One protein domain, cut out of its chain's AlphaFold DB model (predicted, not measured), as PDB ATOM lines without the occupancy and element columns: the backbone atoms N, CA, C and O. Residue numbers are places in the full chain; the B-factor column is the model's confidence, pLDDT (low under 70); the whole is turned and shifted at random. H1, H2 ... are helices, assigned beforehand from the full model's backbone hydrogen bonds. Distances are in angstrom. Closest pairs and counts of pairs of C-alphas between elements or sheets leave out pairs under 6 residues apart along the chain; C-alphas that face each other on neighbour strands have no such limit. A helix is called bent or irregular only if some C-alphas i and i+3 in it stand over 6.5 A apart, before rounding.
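This is residues 23 to 89 of the 91 residues of an uncharacterized protein of Neisseria sp. HMSC073G10 (UniProt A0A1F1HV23). Two long helices, H1 and H3, run opposite ways and cross as a slanted X, packed on each other along part of their lengths. The short helix H2 packs on H1 near its last residues, in the loop that folds the chain back from H1 to H3, and beyond the crossing residues 81 to 89 stick out as a free arm, of which 81 to 87 belong to H3. The printed part has 67 residues with three named helices, in the order H1, H2, H3, and no named strand; its class is all helix. The whole is loose, with a radius of gyration of the C-alphas of 15.4 A, and its C-alphas span 53 by 19 by 16 A, the outline of a rod to whose length the free arm adds.

H1, residues 23 to 48, and H3, residues 62 to 87, touch, with 14 pairs of C-alphas within 8 A. Their closest C-alphas, those of Ala 33 and Met 69, are 5.5 A apart. Their lines stand at a steep tilt of 44 degrees, and they run opposite ways. H1 touches H3 with residues 26 to 37 alone, and H3 touches H1 with residues 65 to 77 alone. H2, residues 51 to 54, touches H1, which takes part with residues 42 to 46 alone; the closest C-alphas, those of Ser 45 and Tyr 52, are 5.5 A apart. H2 and H3 are apart. In H1 and H3 every O i to N i+4 pair is within hydrogen-bond range, while H2 is too short for such a pair and its one O i to N i+3 pair is not within range.

H1 begins at C-alpha 23, at (38.655, -52.123, -16.182), and ends at C-alpha 48, at (51.561, -20.960, -31.295); it measures 37.0 A from first to last C-alpha. H2 has four residues, Lys 51 to Phe 54, and measures 5.4 A. H3 begins at Asp 62 and ends at C-alpha 87, at (20.036, -46.959, -16.020), 37.4 A from first to last C-alpha. No helix is bent or irregular.

The two C-alphas farthest apart, those of Lys 51 and Leu 89, are 52.7 A apart. Without residues 81 to 89, which stand free, the body has 58 residues and spans 37 by 16 by 16 A. The printed part has no cut. The link from H1 to H2 is tight, with 2 residues, and the link from H2 to H3 is short, with 7; no link is long. The mean pLDDT of the printed part is 85.1, and confidence is low, under 70, at residues 53 to 58 and 88 to 89.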
ATOM      1  N   TRP A  23      37.328 -52.180 -15.556       87.00
ATOM      2  CA  TRP A  23      38.655 -52.123 -16.182       87.00
ATOM      3  C   TRP A  23      38.612 -51.786 -17.674       87.00
ATOM      4  O   TRP A  23      39.334 -50.907 -18.126       87.00
ATOM      5  N   LYS A  24      37.721 -52.428 -18.444       91.00
ATOM      6  CA  LYS A  24      37.592 -52.164 -19.889       91.00
ATOM      7  C   LYS A  24      37.185 -50.717 -20.177       91.00
ATOM      8  O   LYS A  24      37.759 -50.082 -21.052       91.00
ATOM      9  N   ALA A  25      36.208 -50.197 -19.433       89.81
ATOM     10  CA  ALA A  25      35.756 -48.818 -19.591       89.81
ATOM     11  C   ALA A  25      36.856 -47.834 -19.169       89.81
ATOM     12  O   ALA A  25      37.103 -46.858 -19.869       89.81
ATOM     13  N   LEU A  26      37.539 -48.119 -18.059       89.44
ATOM     14  CA  LEU A  26      38.652 -47.313 -17.564       89.44
ATOM     15  C   LEU A  26      39.801 -47.258 -18.575       89.44
ATOM     16  O   LEU A  26      40.309 -46.179 -18.847       89.44
ATOM     17  N   LEU A  27      40.135 -48.381 -19.214       91.69
ATOM     18  CA  LEU A  27      41.157 -48.442 -20.257       91.69
ATOM     19  C   LEU A  27      40.786 -47.585 -21.477       91.69
ATOM     20  O   LEU A  27      41.618 -46.819 -21.959       91.69
ATOM     21  N   ILE A  28      39.527 -47.645 -21.929       93.31
ATOM     22  CA  ILE A  28      39.024 -46.792 -23.021       93.31
ATOM     23  C   ILE A  28      39.094 -45.309 -22.632       93.31
ATOM     24  O   ILE A  28      39.516 -44.484 -23.437       93.31
ATOM     25  N   MET A  29      38.714 -44.961 -21.401       92.88
ATOM     26  CA  MET A  29      38.777 -43.583 -20.905       92.88
ATOM     27  C   MET A  29      40.215 -43.075 -20.790       92.88
ATOM     28  O   MET A  29      40.485 -41.951 -21.198       92.88
ATOM     29  N   CYS A  30      41.148 -43.895 -20.302       92.56
ATOM     30  CA  CYS A  30      42.569 -43.548 -20.271       92.56
ATOM     31  C   CYS A  30      43.114 -43.302 -21.681       92.56
ATOM     32  O   CYS A  30      43.804 -42.311 -21.902       92.56
ATOM     33  N   PHE A  31      42.767 -44.162 -22.644       93.38
ATOM     34  CA  PHE A  31      43.159 -43.968 -24.036       93.38
ATOM     35  C   PHE A  31      42.574 -42.674 -24.617       93.38
ATOM     36  O   PHE A  31      43.310 -41.863 -25.172       93.38
ATOM     37  N   ALA A  32      41.273 -42.433 -24.429       93.44
ATOM     38  CA  ALA A  32      40.599 -41.234 -24.924       93.44
ATOM     39  C   ALA A  32      41.161 -39.943 -24.306       93.44
ATOM     40  O   ALA A  32      41.365 -38.962 -25.019       93.44
ATOM     41  N   ALA A  33      41.446 -39.942 -23.000       93.38
ATOM     42  CA  ALA A  33      42.060 -38.804 -22.318       93.38
ATOM     43  C   ALA A  33      43.477 -38.543 -22.836       93.38
ATOM     44  O   ALA A  33      43.784 -37.413 -23.203       93.38
ATOM     45  N   SER A  34      44.310 -39.586 -22.919       91.31
ATOM     46  CA  SER A  34      45.678 -39.480 -23.437       91.31
ATOM     47  C   SER A  34      45.695 -38.943 -24.869       91.31
ATOM     48  O   SER A  34      46.383 -37.968 -25.162       91.31
ATOM     49  N   PHE A  35      44.845 -39.496 -25.738       92.88
ATOM     50  CA  PHE A  35      44.711 -39.037 -27.118       92.88
ATOM     51  C   PHE A  35      44.265 -37.571 -27.204       92.88
ATOM     52  O   PHE A  35      44.782 -36.810 -28.018       92.88
ATOM     53  N   THR A  36      43.337 -37.154 -26.339       92.44
ATOM     54  CA  THR A  36      42.841 -35.771 -26.289       92.44
ATOM     55  C   THR A  36      43.934 -34.796 -25.854       92.44
ATOM     56  O   THR A  36      44.100 -33.753 -26.482       92.44
ATOM     57  N   VAL A  37      44.696 -35.133 -24.808       90.75
ATOM     58  CA  VAL A  37      45.817 -34.309 -24.324       90.75
ATOM     59  C   VAL A  37      46.902 -34.209 -25.391       90.75
ATOM     60  O   VAL A  37      47.360 -33.108 -25.688       90.75
ATOM     61  N   PHE A  38      47.248 -35.329 -26.029       88.38
ATOM     62  CA  PHE A  38      48.203 -35.353 -27.132       88.38
ATOM     63  C   PHE A  38      47.763 -34.452 -28.291       88.38
ATOM     64  O   PHE A  38      48.531 -33.607 -28.744       88.38
ATOM     65  N   LEU A  39      46.515 -34.588 -28.748       90.81
ATOM     66  CA  LEU A  39      45.996 -33.800 -29.864       90.81
ATOM     67  C   LEU A  39      45.940 -32.304 -29.524       90.81
ATOM     68  O   LEU A  39      46.301 -31.475 -30.355       90.81
ATOM     69  N   ALA A  40      45.535 -31.955 -28.301       89.00
ATOM     70  CA  ALA A  40      45.532 -30.572 -27.834       89.00
ATOM     71  C   ALA A  40      46.950 -29.984 -27.798       89.00
ATOM     72  O   ALA A  40      47.161 -28.878 -28.296       89.00
ATOM     73  N   ASN A  41      47.925 -30.732 -27.274       86.50
ATOM     74  CA  ASN A  41      49.321 -30.304 -27.231       86.50
ATOM     75  C   ASN A  41      49.909 -30.153 -28.647       86.50
ATOM     76  O   ASN A  41      50.619 -29.185 -28.926       86.50
ATOM     77  N   LEU A  42      49.546 -31.048 -29.572       85.81
ATOM     78  CA  LEU A  42      49.931 -30.977 -30.983       85.81
ATOM     79  C   LEU A  42      49.364 -29.724 -31.663       85.81
ATOM     80  O   LEU A  42      50.109 -28.991 -32.310       85.81
ATOM     81  N   ILE A  43      48.070 -29.442 -31.492       88.44
ATOM     82  CA  ILE A  43      47.422 -28.253 -32.068       88.44
ATOM     83  C   ILE A  43      48.044 -26.971 -31.501       88.44
ATOM     84  O   ILE A  43      48.370 -26.061 -32.263       88.44
ATOM     85  N   LEU A  44      48.251 -26.903 -30.182       86.75
ATOM     86  CA  LEU A  44      48.889 -25.756 -29.528       86.75
ATOM     87  C   LEU A  44      50.313 -25.532 -30.044       86.75
ATOM     88  O   LEU A  44      50.683 -24.399 -30.350       86.75
ATOM     89  N   SER A  45      51.077 -26.611 -30.214       85.94
ATOM     90  CA  SER A  45      52.428 -26.551 -30.773       85.94
ATOM     91  C   SER A  45      52.420 -26.039 -32.215       85.94
ATOM     92  O   SER A  45      53.228 -25.187 -32.560       85.94
ATOM     93  N   LEU A  46      51.484 -26.489 -33.057       84.12
ATOM     94  CA  LEU A  46      51.403 -26.052 -34.457       84.12
ATOM     95  C   LEU A  46      50.947 -24.595 -34.622       84.12
ATOM     96  O   LEU A  46      51.446 -23.908 -35.509       84.12
ATOM     97  N   ILE A  47      50.007 -24.124 -33.796       84.88
ATOM     98  CA  ILE A  47      49.429 -22.776 -33.922       84.88
ATOM     99  C   ILE A  47      50.323 -21.711 -33.280       84.88
ATOM    100  O   ILE A  47      50.478 -20.628 -33.840       84.88
ATOM    101  N   ILE A  48      50.879 -21.986 -32.095       82.56
ATOM    102  CA  ILE A  48      51.561 -20.960 -31.295       82.56
ATOM    103  C   ILE A  48      53.050 -20.909 -31.625       82.56
ATOM    104  O   ILE A  48      53.584 -19.829 -31.876       82.56
ATOM    105  N   ASN A  49      53.739 -22.055 -31.606       75.94
ATOM    106  CA  ASN A  49      55.156 -22.107 -31.950       75.94
ATOM    107  C   ASN A  49      55.594 -23.527 -32.368       75.94
ATOM    108  O   ASN A  49      55.829 -24.377 -31.501       75.94
ATOM    109  N   PRO A  50      55.801 -23.778 -33.675       72.75
ATOM    110  CA  PRO A  50      56.127 -25.105 -34.195       72.75
ATOM    111  C   PRO A  50      57.493 -25.628 -33.727       72.75
ATOM    112  O   PRO A  50      57.785 -26.811 -33.895       72.75
ATOM    113  N   LYS A  51      58.329 -24.800 -33.083       78.12
ATOM    114  CA  LYS A  51      59.559 -25.263 -32.426       78.12
ATOM    115  C   LYS A  51      59.278 -26.342 -31.374       78.12
ATOM    116  O   LYS A  51      60.086 -27.249 -31.240       78.12
ATOM    117  N   TYR A  52      58.137 -26.287 -30.683       71.19
ATOM    118  CA  TYR A  52      57.742 -27.311 -29.702       71.19
ATOM    119  C   TYR A  52      57.222 -28.607 -30.344       71.19
ATOM    120  O   TYR A  52      57.016 -29.601 -29.659       71.19
ATOM    121  N   PHE A  53      57.005 -28.608 -31.663       67.06
ATOM    122  CA  PHE A  53      56.640 -29.804 -32.422       67.06
ATOM    123  C   PHE A  53      57.877 -30.568 -32.915       67.06
ATOM    124  O   PHE A  53      57.891 -31.795 -32.909       67.06
ATOM    125  N   PHE A  54      58.922 -29.845 -33.336       63.53
ATOM    126  CA  PHE A  54      60.165 -30.433 -33.856       63.53
ATOM    127  C   PHE A  54      61.312 -30.492 -32.831       63.53
ATOM    128  O   PHE A  54      62.352 -31.089 -33.107       63.53
ATOM    129  N   GLY A  55      61.160 -29.840 -31.677       63.94
ATOM    130  CA  GLY A  55      62.154 -29.776 -30.608       63.94
ATOM    131  C   GLY A  55      61.951 -30.830 -29.517       63.94
ATOM    132  O   GLY A  55      60.933 -31.508 -29.457       63.94
ATOM    133  N   VAL A  56      62.940 -30.944 -28.626       65.12
ATOM    134  CA  VAL A  56      62.863 -31.788 -27.413       65.12
ATOM    135  C   VAL A  56      61.923 -31.171 -26.363       65.12
ATOM    136  O   VAL A  56      61.380 -31.875 -25.514       65.12
ATOM    137  N   ASP A  57      61.715 -29.856 -26.445       67.06
ATOM    138  CA  ASP A  57      60.844 -29.099 -25.551       67.06
ATOM    139  C   ASP A  57      59.373 -29.315 -25.917       67.06
ATOM    140  O   ASP A  57      58.967 -29.088 -27.057       67.06
ATOM    141  N   ARG A  58      58.552 -29.693 -24.933       68.38
ATOM    142  CA  ARG A  58      57.094 -29.773 -25.091       68.38
ATOM    143  C   ARG A  58      56.454 -28.417 -24.825       68.38
ATOM    144  O   ARG A  58      56.925 -27.663 -23.975       68.38
ATOM    145  N   PHE A  59      55.346 -28.134 -25.513       79.56
ATOM    146  CA  PHE A  59      54.572 -26.916 -25.267       79.56
ATOM    147  C   PHE A  59      53.943 -26.928 -23.863       79.56
ATOM    148  O   PHE A  59      54.061 -25.953 -23.122       79.56
ATOM    149  N   LEU A  60      53.327 -28.048 -23.470       82.44
ATOM    150  CA  LEU A  60      52.936 -28.303 -22.082       82.44
ATOM    151  C   LEU A  60      54.003 -29.135 -21.352       82.44
ATOM    152  O   LEU A  60      54.446 -30.151 -21.883       82.44
ATOM    153  N   PRO A  61      54.377 -28.770 -20.114       86.44
ATOM    154  CA  PRO A  61      55.206 -29.624 -19.272       86.44
ATOM    155  C   PRO A  61      54.518 -30.956 -18.942       86.44
ATOM    156  O   PRO A  61      53.315 -30.989 -18.685       86.44
ATOM    157  N   ASP A  62      55.297 -32.029 -18.818       84.00
ATOM    158  CA  ASP A  62      54.813 -33.391 -18.535       84.00
ATOM    159  C   ASP A  62      53.869 -33.470 -17.332       84.00
ATOM    160  O   ASP A  62      52.833 -34.130 -17.371       84.00
ATOM    161  N   TRP A  63      54.201 -32.772 -16.244       86.62
ATOM    162  CA  TRP A  63      53.377 -32.780 -15.037       86.62
ATOM    163  C   TRP A  63      52.007 -32.123 -15.268       86.62
ATOM    164  O   TRP A  63      51.018 -32.552 -14.674       86.62
ATOM    165  N   VAL A  64      51.924 -31.130 -16.162       89.88
ATOM    166  CA  VAL A  64      50.659 -30.490 -16.555       89.88
ATOM    167  C   VAL A  64      49.825 -31.455 -17.392       89.88
ATOM    168  O   VAL A  64      48.635 -31.616 -17.121       89.88
ATOM    169  N   GLU A  65      50.438 -32.143 -18.360       87.56
ATOM    170  CA  GLU A  65      49.761 -33.159 -19.180       87.56
ATOM    171  C   GLU A  65      49.154 -34.266 -18.307       87.56
ATOM    172  O   GLU A  65      47.989 -34.634 -18.483       87.56
ATOM    173  N   VAL A  66      49.911 -34.743 -17.313       89.94
ATOM    174  CA  VAL A  66      49.453 -35.761 -16.358       89.94
ATOM    175  C   VAL A  66      48.270 -35.258 -15.529       89.94
ATOM    176  O   VAL A  66      47.273 -35.969 -15.410       89.94
ATOM    177  N   LEU A  67      48.323 -34.031 -14.995       93.88
ATOM    178  CA  LEU A  67      47.210 -33.466 -14.221       93.88
ATOM    179  C   LEU A  67      45.933 -33.331 -15.057       93.88
ATOM    180  O   LEU A  67      44.847 -33.695 -14.592       93.88
ATOM    181  N   ILE A  68      46.053 -32.854 -16.300       92.25
ATOM    182  CA  ILE A  68      44.917 -32.735 -17.221       92.25
ATOM    183  C   ILE A  68      44.350 -34.123 -17.527       92.25
ATOM    184  O   ILE A  68      43.137 -34.327 -17.437       92.25
ATOM    185  N   MET A  69      45.210 -35.098 -17.833       93.50
ATOM    186  CA  MET A  69      44.798 -36.469 -18.118       93.50
ATOM    187  C   MET A  69      44.059 -37.094 -16.928       93.50
ATOM    188  O   MET A  69      42.966 -37.633 -17.110       93.50
ATOM    189  N   CYS A  70      44.610 -36.996 -15.715       91.94
ATOM    190  CA  CYS A  70      43.979 -37.507 -14.498       91.94
ATOM    191  C   CYS A  70      42.599 -36.882 -14.279       91.94
ATOM    192  O   CYS A  70      41.626 -37.607 -14.067       91.94
ATOM    193  N   THR A  71      42.500 -35.558 -14.420       93.50
ATOM    194  CA  THR A  71      41.236 -34.824 -14.268       93.50
ATOM    195  C   THR A  71      40.199 -35.282 -15.297       93.50
ATOM    196  O   THR A  71      39.046 -35.540 -14.954       93.50
ATOM    197  N   LEU A  72      40.593 -35.446 -16.564       93.19
ATOM    198  CA  LEU A  72      39.701 -35.920 -17.625       93.19
ATOM    199  C   LEU A  72      39.209 -37.346 -17.369       93.19
ATOM    200  O   LEU A  72      38.014 -37.616 -17.507       93.19
ATOM    201  N   VAL A  73      40.111 -38.255 -16.990       94.00
ATOM    202  CA  VAL A  73      39.752 -39.640 -16.662       94.00
ATOM    203  C   VAL A  73      38.771 -39.670 -15.496       94.00
ATOM    204  O   VAL A  73      37.754 -40.356 -15.585       94.00
ATOM    205  N   GLU A  74      39.018 -38.892 -14.442       92.75
ATOM    206  CA  GLU A  74      38.135 -38.818 -13.279       92.75
ATOM    207  C   GLU A  74      36.742 -38.291 -13.652       92.75
ATOM    208  O   GLU A  74      35.732 -38.924 -13.332       92.75
ATOM    209  N   LEU A  75      36.662 -37.199 -14.419       93.81
ATOM    210  CA  LEU A  75      35.392 -36.634 -14.883       93.81
ATOM    211  C   LEU A  75      34.602 -37.614 -15.760       93.81
ATOM    212  O   LEU A  75      33.394 -37.801 -15.563       93.81
ATOM    213  N   MET A  76      35.270 -38.265 -16.717       92.56
ATOM    214  CA  MET A  76      34.638 -39.274 -17.571       92.56
ATOM    215  C   MET A  76      34.143 -40.462 -16.747       92.56
ATOM    216  O   MET A  76      33.016 -40.927 -16.949       92.56
ATOM    217  N   PHE A  77      34.938 -40.912 -15.776       90.88
ATOM    218  CA  PHE A  77      34.600 -42.040 -14.921       90.88
ATOM    219  C   PHE A  77      33.401 -41.739 -14.014       90.88
ATOM    220  O   PHE A  77      32.462 -42.538 -13.939       90.88
ATOM    221  N   LEU A  78      33.366 -40.555 -13.394       90.94
ATOM    222  CA  LEU A  78      32.235 -40.092 -12.586       90.94
ATOM    223  C   LEU A  78      30.947 -40.022 -13.413       90.94
ATOM    224  O   LEU A  78      29.898 -40.525 -12.992       90.94
ATOM    225  N   LYS A  79      31.023 -39.455 -14.623       91.62
ATOM    226  CA  LYS A  79      29.882 -39.379 -15.546       91.62
ATOM    227  C   LYS A  79      29.411 -40.771 -15.969       91.62
ATOM    228  O   LYS A  79      28.205 -41.032 -15.981       91.62
ATOM    229  N   TYR A  80      30.343 -41.678 -16.254       89.62
ATOM    230  CA  TYR A  80      30.056 -43.060 -16.620       89.62
ATOM    231  C   TYR A  80      29.331 -43.815 -15.494       89.62
ATOM    232  O   TYR A  80      28.282 -44.419 -15.733       89.62
ATOM    233  N   ILE A  81      29.816 -43.730 -14.250       88.88
ATOM    234  CA  ILE A  81      29.160 -44.368 -13.097       88.88
ATOM    235  C   ILE A  81      27.768 -43.787 -12.869       88.88
ATOM    236  O   ILE A  81      26.819 -44.548 -12.671       88.88
ATOM    237  N   LYS A  82      27.627 -42.456 -12.909       88.88
ATOM    238  CA  LYS A  82      26.332 -41.790 -12.719       88.88
ATOM    239  C   LYS A  82      25.322 -42.234 -13.780       88.88
ATOM    240  O   LYS A  82      24.180 -42.541 -13.443       88.88
ATOM    241  N   SER A  83      25.752 -42.340 -15.037       87.56
ATOM    242  CA  SER A  83      24.923 -42.849 -16.135       87.56
ATOM    243  C   SER A  83      24.514 -44.310 -15.922       87.56
ATOM    244  O   SER A  83      23.339 -44.650 -16.059       87.56
ATOM    245  N   LYS A  84      25.454 -45.171 -15.506       84.50
ATOM    246  CA  LYS A  84      25.174 -46.588 -15.241       84.50
ATOM    247  C   LYS A  84      24.211 -46.781 -14.065       84.50
ATOM    248  O   LYS A  84      23.304 -47.597 -14.178       84.50
ATOM    249  N   LYS A  85      24.364 -46.006 -12.981       82.12
ATOM    250  CA  LYS A  85      23.434 -46.006 -11.837       82.12
ATOM    251  C   LYS A  85      22.033 -45.541 -12.233       82.12
ATOM    252  O   LYS A  85      21.057 -46.143 -11.805       82.12
ATOM    253  N   LYS A  86      21.923 -44.507 -13.077       77.06
ATOM    254  CA  LYS A  86      20.626 -44.022 -13.572       77.06
ATOM    255  C   LYS A  86      19.897 -45.082 -14.405       77.06
ATOM    256  O   LYS A  86      18.696 -45.226 -14.257       77.06
ATOM    257  N   LYS A  87      20.615 -45.852 -15.231       72.06
ATOM    258  CA  LYS A  87      20.036 -46.959 -16.020       72.06
ATOM    259  C   LYS A  87      19.607 -48.177 -15.192       72.06
ATOM    260  O   LYS A  87      18.883 -49.011 -15.714       72.06
ATOM    261  N   SER A  88      20.091 -48.327 -13.958       65.50
ATOM    262  CA  SER A  88      19.767 -49.475 -13.097       65.50
ATOM    263  C   SER A  88      18.587 -49.241 -12.148       65.50
ATOM    264  O   SER A  88      18.217 -50.170 -11.438       65.50
ATOM    265  N   LEU A  89      18.030 -48.026 -12.091       50.12
ATOM    266  CA  LEU A  89      16.778 -47.772 -11.378       50.12
ATOM    267  C   LEU A  89      15.600 -48.036 -12.332       50.12
ATOM    268  O   LEU A  89      15.599 -47.445 -13.412       50.12
TER     269      LEU A  89